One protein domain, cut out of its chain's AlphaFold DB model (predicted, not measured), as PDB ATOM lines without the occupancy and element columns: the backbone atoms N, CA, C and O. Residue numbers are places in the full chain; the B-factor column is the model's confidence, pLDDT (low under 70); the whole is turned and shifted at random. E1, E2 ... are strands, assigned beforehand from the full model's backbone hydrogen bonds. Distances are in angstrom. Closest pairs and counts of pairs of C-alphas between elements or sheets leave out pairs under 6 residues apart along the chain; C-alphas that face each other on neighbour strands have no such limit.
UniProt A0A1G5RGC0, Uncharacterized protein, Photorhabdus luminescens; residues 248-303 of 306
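What this domain is: This is residues 248 to 303 of the 306 residues of an uncharacterized protein of Photorhabdus luminescens (UniProt A0A1G5RGC0). One long strand, E4, is the spine of a strongly twisted, rod-shaped sheet, with E2 and E3 beside its earlier residues and E1 and E5 beside its later ones. A long loop, residues 258 to 269, joins E2 to E3. The 56 printed residues include five named strands, E1 to E5 in chain order, and no named helix: all strand, antiparallel, branched at E4. The whole is loose, radius of gyration of the C-alphas 13.9 A, spanning 46 by 22 by 11 A.

How they stand to each other: Start at E1, residues 248 to 250, antiparallel to E4, residues 286 to 296; N 249 and O 293, 2.9 A apart, are within hydrogen-bond range. E2, residues 254 to 257, is antiparallel to E4, with N 256 to O 287 at 3.0 A. E3, residues 270 to 276, E4 and E5, residues 299 to 302, form a meander of two antiparallel hairpins: look for N 271 to O 290 and N 294 to O 301, each 2.9 A.

Where its parts are: Find C-alpha 248 at (6.787, 107.267, -20.919), where E1 begins. E3 runs 17.0 A; E4 runs 32.0 A to C-alpha 296 at (8.325, 115.838, -17.056).

The domain as a whole: The printed part has no cut. Residues 260 to 263 have pLDDT under 70.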
ATOM      1  N   ILE A 248       6.190 108.426 -21.607       95.69
ATOM      2  CA  ILE A 248       6.787 107.267 -20.919       95.69
ATOM      3  C   ILE A 248       7.614 106.438 -21.911       95.69
ATOM      4  O   ILE A 248       7.160 106.118 -23.004       95.69
ATOM      5  N   ARG A 249       8.826 106.025 -21.518       96.25
ATOM      6  CA  ARG A 249       9.676 105.126 -22.321       96.25
ATOM      7  C   ARG A 249      10.468 104.149 -21.460       96.25
ATOM      8  O   ARG A 249      10.574 104.314 -20.250       96.25
ATOM      9  N   LEU A 250      11.112 103.179 -22.106       95.56
ATOM     10  CA  LEU A 250      12.138 102.340 -21.482       95.56
ATOM     11  C   LEU A 250      13.532 102.943 -21.699       95.56
ATOM     12  O   LEU A 250      13.875 103.344 -22.812       95.56
ATOM     13  N   GLY A 251      14.341 102.992 -20.641       94.31
ATOM     14  CA  GLY A 251      15.704 103.520 -20.666       94.31
ATOM     15  C   GLY A 251      16.741 102.561 -21.264       94.31
ATOM     16  O   GLY A 251      16.435 101.681 -22.077       94.31
ATOM     17  N   ALA A 252      18.004 102.749 -20.876       94.44
ATOM     18  CA  ALA A 252      19.105 101.900 -21.321       94.44
ATOM     19  C   ALA A 252      18.944 100.458 -20.808       94.44
ATOM     20  O   ALA A 252      18.436 100.224 -19.714       94.44
ATOM     21  N   LYS A 253      19.364  99.484 -21.622       93.88
ATOM     22  CA  LYS A 253      19.355  98.063 -21.256       93.88
ATOM     23  C   LYS A 253      20.387  97.797 -20.161       93.88
ATOM     24  O   LYS A 253      21.570  98.043 -20.367       93.88
ATOM     25  N   GLU A 254      19.939  97.170 -19.085       92.31
ATOM     26  CA  GLU A 254      20.763  96.525 -18.067       92.31
ATOM     27  C   GLU A 254      20.609  95.004 -18.168       92.31
ATOM     28  O   GLU A 254      19.607  94.503 -18.689       92.31
ATOM     29  N   ASN A 255      21.607  94.260 -17.692       89.06
ATOM     30  CA  ASN A 255      21.562  92.801 -17.625       89.06
ATOM     31  C   ASN A 255      22.113  92.311 -16.284       89.06
ATOM     32  O   ASN A 255      23.064  92.894 -15.770       89.06
ATOM     33  N   VAL A 256      21.507  91.255 -15.744       84.19
ATOM     34  CA  VAL A 256      21.922  90.595 -14.500       84.19
ATOM     35  C   VAL A 256      21.958  89.086 -14.740       84.19
ATOM     36  O   VAL A 256      21.051  88.535 -15.371       84.19
ATOM     37  N   GLN A 257      23.027  88.425 -14.284       85.69
ATOM     38  CA  GLN A 257      23.127  86.962 -14.296       85.69
ATOM     39  C   GLN A 257      22.251  86.394 -13.180       85.69
ATOM     40  O   GLN A 257      22.376  86.830 -12.042       85.69
ATOM     41  N   VAL A 258      21.397  85.428 -13.499       82.12
ATOM     42  CA  VAL A 258      20.519  84.786 -12.515       82.12
ATOM     43  C   VAL A 258      21.279  83.652 -11.842       82.12
ATOM     44  O   VAL A 258      21.831  82.784 -12.524       82.12
ATOM     45  N   GLN A 259      21.312  83.649 -10.510       76.38
ATOM     46  CA  GLN A 259      21.947  82.598  -9.716       76.38
ATOM     47  C   GLN A 259      20.935  81.993  -8.741       76.38
ATOM     48  O   GLN A 259      19.886  82.561  -8.465       76.38
ATOM     49  N   LYS A 260      21.218  80.797  -8.217       69.38
ATOM     50  CA  LYS A 260      20.355  80.167  -7.207       69.38
ATOM     51  C   LYS A 260      20.700  80.728  -5.824       69.38
ATOM     52  O   LYS A 260      21.331  80.035  -5.029       69.38
ATOM     53  N   SER A 261      20.324  81.978  -5.568       65.12
ATOM     54  CA  SER A 261      20.472  82.647  -4.271       65.12
ATOM     55  C   SER A 261      19.102  83.080  -3.720       65.12
ATOM     56  O   SER A 261      18.157  83.253  -4.489       65.12
ATOM     57  N   PRO A 262      18.953  83.238  -2.392       65.25
ATOM     58  CA  PRO A 262      17.729  83.772  -1.788       65.25
ATOM     59  C   PRO A 262      17.545  85.293  -1.956       65.25
ATOM     60  O   PRO A 262      16.548  85.813  -1.476       65.25
ATOM     61  N   GLU A 263      18.510  86.000  -2.556       67.94
ATOM     62  CA  GLU A 263      18.644  87.470  -2.495       67.94
ATOM     63  C   GLU A 263      18.216  88.194  -3.791       67.94
ATOM     64  O   GLU A 263      18.235  89.424  -3.843       67.94
ATOM     65  N   ASP A 264      17.831  87.460  -4.842       74.19
ATOM     66  CA  ASP A 264      17.370  88.042  -6.110       74.19
ATOM     67  C   ASP A 264      15.882  88.447  -6.014       74.19
ATOM     68  O   ASP A 264      14.984  87.642  -6.272       74.19
ATOM     69  N   GLU A 265      15.617  89.706  -5.657       78.00
ATOM     70  CA  GLU A 265      14.268  90.296  -5.585       78.00
ATOM     71  C   GLU A 265      13.962  91.225  -6.778       78.00
ATOM     72  O   GLU A 265      14.848  91.639  -7.539       78.00
ATOM     73  N   ASP A 266      12.682  91.553  -6.977       80.69
ATOM     74  CA  ASP A 266      12.295  92.561  -7.955       80.69
ATOM     75  C   ASP A 266      12.812  93.952  -7.559       80.69
ATOM     76  O   ASP A 266      12.931  94.308  -6.390       80.69
ATOM     77  N   VAL A 267      13.142  94.762  -8.568       86.00
ATOM     78  CA  VAL A 267      13.547  96.154  -8.357       86.00
ATOM     79  C   VAL A 267      12.484  97.063  -8.948       86.00
ATOM     80  O   VAL A 267      12.303  97.123 -10.168       86.00
ATOM     81  N   SER A 268      11.801  97.785  -8.061       89.88
ATOM     82  CA  SER A 268      10.775  98.760  -8.418       89.88
ATOM     83  C   SER A 268      11.309  99.805  -9.411       89.88
ATOM     84  O   SER A 268      12.476 100.203  -9.366       89.88
ATOM     85  N   GLY A 269      10.473 100.215 -10.370       91.00
ATOM     86  CA  GLY A 269      10.873 101.141 -11.437       91.00
ATOM     87  C   GLY A 269      11.534 100.515 -12.671       91.00
ATOM     88  O   GLY A 269      11.868 101.241 -13.610       91.00
ATOM     89  N   TYR A 270      11.698  99.190 -12.728       91.88
ATOM     90  CA  TYR A 270      12.283  98.487 -13.873       91.88
ATOM     91  C   TYR A 270      11.299  97.521 -14.535       91.88
ATOM     92  O   TYR A 270      10.548  96.814 -13.873       91.88
ATOM     93  N   ALA A 271      11.354  97.441 -15.865       91.94
ATOM     94  CA  ALA A 271      10.651  96.426 -16.642       91.94
ATOM     95  C   ALA A 271      11.637  95.367 -17.145       91.94
ATOM     96  O   ALA A 271      12.676  95.703 -17.727       91.94
ATOM     97  N   ILE A 272      11.302  94.087 -16.971       91.56
ATOM     98  CA  ILE A 272      12.022  92.979 -17.609       91.56
ATOM     99  C   ILE A 272      11.653  92.958 -19.091       91.56
ATOM    100  O   ILE A 272      10.480  92.930 -19.450       91.56
ATOM    101  N   ILE A 273      12.664  92.970 -19.957       93.00
ATOM    102  CA  ILE A 273      12.477  93.043 -21.414       93.00
ATOM    103  C   ILE A 273      12.958  91.799 -22.158       93.00
ATOM    104  O   ILE A 273      12.619  91.620 -23.323       93.00
ATOM    105  N   ALA A 274      13.777  90.957 -21.526       92.31
ATOM    106  CA  ALA A 274      14.154  89.660 -22.075       92.31
ATOM    107  C   ALA A 274      14.637  88.725 -20.965       92.31
ATOM    108  O   ALA A 274      15.357  89.150 -20.063       92.31
ATOM    109  N   VAL A 275      14.309  87.445 -21.100       89.62
ATOM    110  CA  VAL A 275      14.839  86.352 -20.283       89.62
ATOM    111  C   VAL A 275      15.607  85.433 -21.225       89.62
ATOM    112  O   VAL A 275      15.065  85.005 -22.242       89.62
ATOM    113  N   ILE A 276      16.887  85.199 -20.946       90.44
ATOM    114  CA  ILE A 276      17.808  84.530 -21.869       90.44
ATOM    115  C   ILE A 276      18.369  83.270 -21.211       90.44
ATOM    116  O   ILE A 276      18.957  83.317 -20.129       90.44
ATOM    117  N   ASN A 277      18.224  82.151 -21.919       88.75
ATOM    118  CA  ASN A 277      18.909  80.893 -21.652       88.75
ATOM    119  C   ASN A 277      19.810  80.577 -22.860       88.75
ATOM    120  O   ASN A 277      19.344  80.116 -23.904       88.75
ATOM    121  N   GLY A 278      21.088  80.927 -22.743       82.88
ATOM    122  CA  GLY A 278      22.086  80.810 -23.802       82.88
ATOM    123  C   GLY A 278      22.687  79.410 -23.933       82.88
ATOM    124  O   GLY A 278      23.091  79.038 -25.033       82.88
ATOM    125  N   ASN A 279      22.719  78.622 -22.852       86.06
ATOM    126  CA  ASN A 279      23.246  77.250 -22.859       86.06
ATOM    127  C   ASN A 279      22.161  76.178 -23.105       86.06
ATOM    128  O   ASN A 279      22.494  75.005 -23.264       86.06
ATOM    129  N   ARG A 280      20.887  76.589 -23.207       80.94
ATOM    130  CA  ARG A 280      19.698  75.757 -23.478       80.94
ATOM    131  C   ARG A 280      19.484  74.628 -22.467       80.94
ATOM    132  O   ARG A 280      18.929  73.585 -22.817       80.94
ATOM    133  N   ASP A 281      19.913  74.824 -21.226       85.50
ATOM    134  CA  ASP A 281      19.591  73.902 -20.140       85.50
ATOM    135  C   ASP A 281      18.184  74.192 -19.568       85.50
ATOM    136  O   ASP A 281      17.353  74.829 -20.216       85.50
ATOM    137  N   LYS A 282      17.858  73.694 -18.370       83.06
ATOM    138  CA  LYS A 282      16.549  73.946 -17.735       83.06
ATOM    139  C   LYS A 282      16.492  75.255 -16.930       83.06
ATOM    140  O   LYS A 282      15.466  75.517 -16.307       83.06
ATOM    141  N   LEU A 283      17.566  76.045 -16.895       82.25
ATOM    142  CA  LEU A 283      17.736  77.210 -16.030       82.25
ATOM    143  C   LEU A 283      17.889  78.497 -16.856       82.25
ATOM    144  O   LEU A 283      18.363  78.507 -17.987       82.25
ATOM    145  N   VAL A 284      17.458  79.623 -16.295       83.75
ATOM    146  CA  VAL A 284      17.694  80.948 -16.889       83.75
ATOM    147  C   VAL A 284      19.128  81.372 -16.580       83.75
ATOM    148  O   VAL A 284      19.564  81.222 -15.443       83.75
ATOM    149  N   ASN A 285      19.851  81.934 -17.556       86.12
ATOM    150  CA  ASN A 285      21.201  82.455 -17.308       86.12
ATOM    151  C   ASN A 285      21.188  83.966 -17.058       86.12
ATOM    152  O   ASN A 285      21.865  84.453 -16.161       86.12
ATOM    153  N   THR A 286      20.446  84.740 -17.855       88.62
ATOM    154  CA  THR A 286      20.504  86.210 -17.801       88.62
ATOM    155  C   THR A 286      19.129  86.830 -17.985       88.62
ATOM    156  O   THR A 286      18.379  86.450 -18.886       88.62
ATOM    157  N   VAL A 287      18.826  87.850 -17.184       89.81
ATOM    158  CA  VAL A 287      17.640  88.695 -17.349       89.81
ATOM    159  C   VAL A 287      18.081  90.090 -17.772       89.81
ATOM    160  O   VAL A 287      18.949  90.702 -17.151       89.81
ATOM    161  N   ASN A 288      17.478  90.598 -18.847       92.19
ATOM    162  CA  ASN A 288      17.633  91.986 -19.261       92.19
ATOM    163  C   ASN A 288      16.468  92.809 -18.727       92.19
ATOM    164  O   ASN A 288      15.303  92.460 -18.941       92.19
ATOM    165  N   ARG A 289      16.780  93.960 -18.142       92.00
ATOM    166  CA  ARG A 289      15.793  94.932 -17.676       92.00
ATOM    167  C   ARG A 289      16.101  96.323 -18.209       92.00
ATOM    168  O   ARG A 289      17.212  96.592 -18.666       92.00
ATOM    169  N   ARG A 290      15.114  97.209 -18.182       94.56
ATOM    170  CA  ARG A 290      15.278  98.634 -18.495       94.56
ATOM    171  C   ARG A 290      14.534  99.460 -17.451       94.56
ATOM    172  O   ARG A 290      13.421  99.068 -17.097       94.56
ATOM    173  N   PRO A 291      15.093 100.590 -16.988       94.88
ATOM    174  CA  PRO A 291      14.354 101.486 -16.116       94.88
ATOM    175  C   PRO A 291      13.185 102.081 -16.900       94.88
ATOM    176  O   PRO A 291      13.340 102.466 -18.065       94.88
ATOM    177  N   ILE A 292      12.021 102.162 -16.272       95.44
ATOM    178  CA  ILE A 292      10.885 102.901 -16.812       95.44
ATOM    179  C   ILE A 292      11.183 104.382 -16.582       95.44
ATOM    180  O   ILE A 292      11.497 104.811 -15.471       95.44
ATOM    181  N   GLN A 293      11.132 105.169 -17.650       97.19
ATOM    182  CA  GLN A 293      11.389 106.601 -17.620       97.19
ATOM    183  C   GLN A 293      10.109 107.369 -17.915       97.19
ATOM    184  O   GLN A 293       9.379 107.026 -18.842       97.19
ATOM    185  N   LYS A 294       9.880 108.452 -17.172       95.94
ATOM    186  CA  LYS A 294       8.831 109.437 -17.456       95.94
ATOM    187  C   LYS A 294       9.449 110.744 -17.930       95.94
ATOM    188  O   LYS A 294      10.530 111.117 -17.469       95.94
ATOM    189  N   LYS A 295       8.760 111.445 -18.822       96.94
ATOM    190  CA  LYS A 295       9.122 112.795 -19.248       96.94
ATOM    191  C   LYS A 295       8.297 113.810 -18.470       96.94
ATOM    192  O   LYS A 295       7.074 113.784 -18.548       96.94
ATOM    193  N   VAL A 296       8.957 114.690 -17.727       96.19
ATOM    194  CA  VAL A 296       8.325 115.838 -17.056       96.19
ATOM    195  C   VAL A 296       9.192 117.056 -17.329       96.19
ATOM    196  O   VAL A 296      10.418 116.969 -17.282       96.19
ATOM    197  N   ASN A 297       8.566 118.184 -17.655       95.56
ATOM    198  CA  ASN A 297       9.235 119.434 -18.007       95.56
ATOM    199  C   ASN A 297      10.315 119.271 -19.096       95.56
ATOM    200  O   ASN A 297      11.411 119.815 -18.999       95.56
ATOM    201  N   GLY A 298      10.050 118.445 -20.113       95.06
ATOM    202  CA  GLY A 298      11.006 118.170 -21.187       95.06
ATOM    203  C   GLY A 298      12.113 117.161 -20.846       95.06
ATOM    204  O   GLY A 298      12.781 116.687 -21.765       95.06
ATOM    205  N   ILE A 299      12.282 116.786 -19.575       95.81
ATOM    206  CA  ILE A 299      13.402 115.976 -19.077       95.81
ATOM    207  C   ILE A 299      12.941 114.542 -18.797       95.81
ATOM    208  O   ILE A 299      11.900 114.313 -18.184       95.81
ATOM    209  N   TRP A 300      13.738 113.565 -19.236       97.12
ATOM    210  CA  TRP A 300      13.524 112.151 -18.930       97.12
ATOM    211  C   TRP A 300      14.123 111.789 -17.572       97.12
ATOM    212  O   TRP A 300      15.304 112.028 -17.334       97.12
ATOM    213  N   MET A 301      13.324 111.167 -16.709       95.19
ATOM    214  CA  MET A 301      13.724 110.750 -15.363       95.19
ATOM    215  C   MET A 301      13.358 109.284 -15.136       95.19
ATOM    216  O   MET A 301      12.281 108.856 -15.554       95.19
ATOM    217  N   ASN A 302      14.223 108.530 -14.453       94.75
ATOM    218  CA  ASN A 302      13.902 107.169 -14.019       94.75
ATOM    219  C   ASN A 302      12.803 107.213 -12.950       94.75
ATOM    220  O   ASN A 302      12.830 108.057 -12.054       94.75
ATOM    221  N   ILE A 303      11.844 106.300 -13.041       93.88
ATOM    222  CA  ILE A 303      10.878 106.065 -11.974       93.88
ATOM    223  C   ILE A 303      11.574 105.197 -10.928       93.88
ATOM    224  O   ILE A 303      12.067 104.127 -11.257       93.88
TER     225      ILE A 303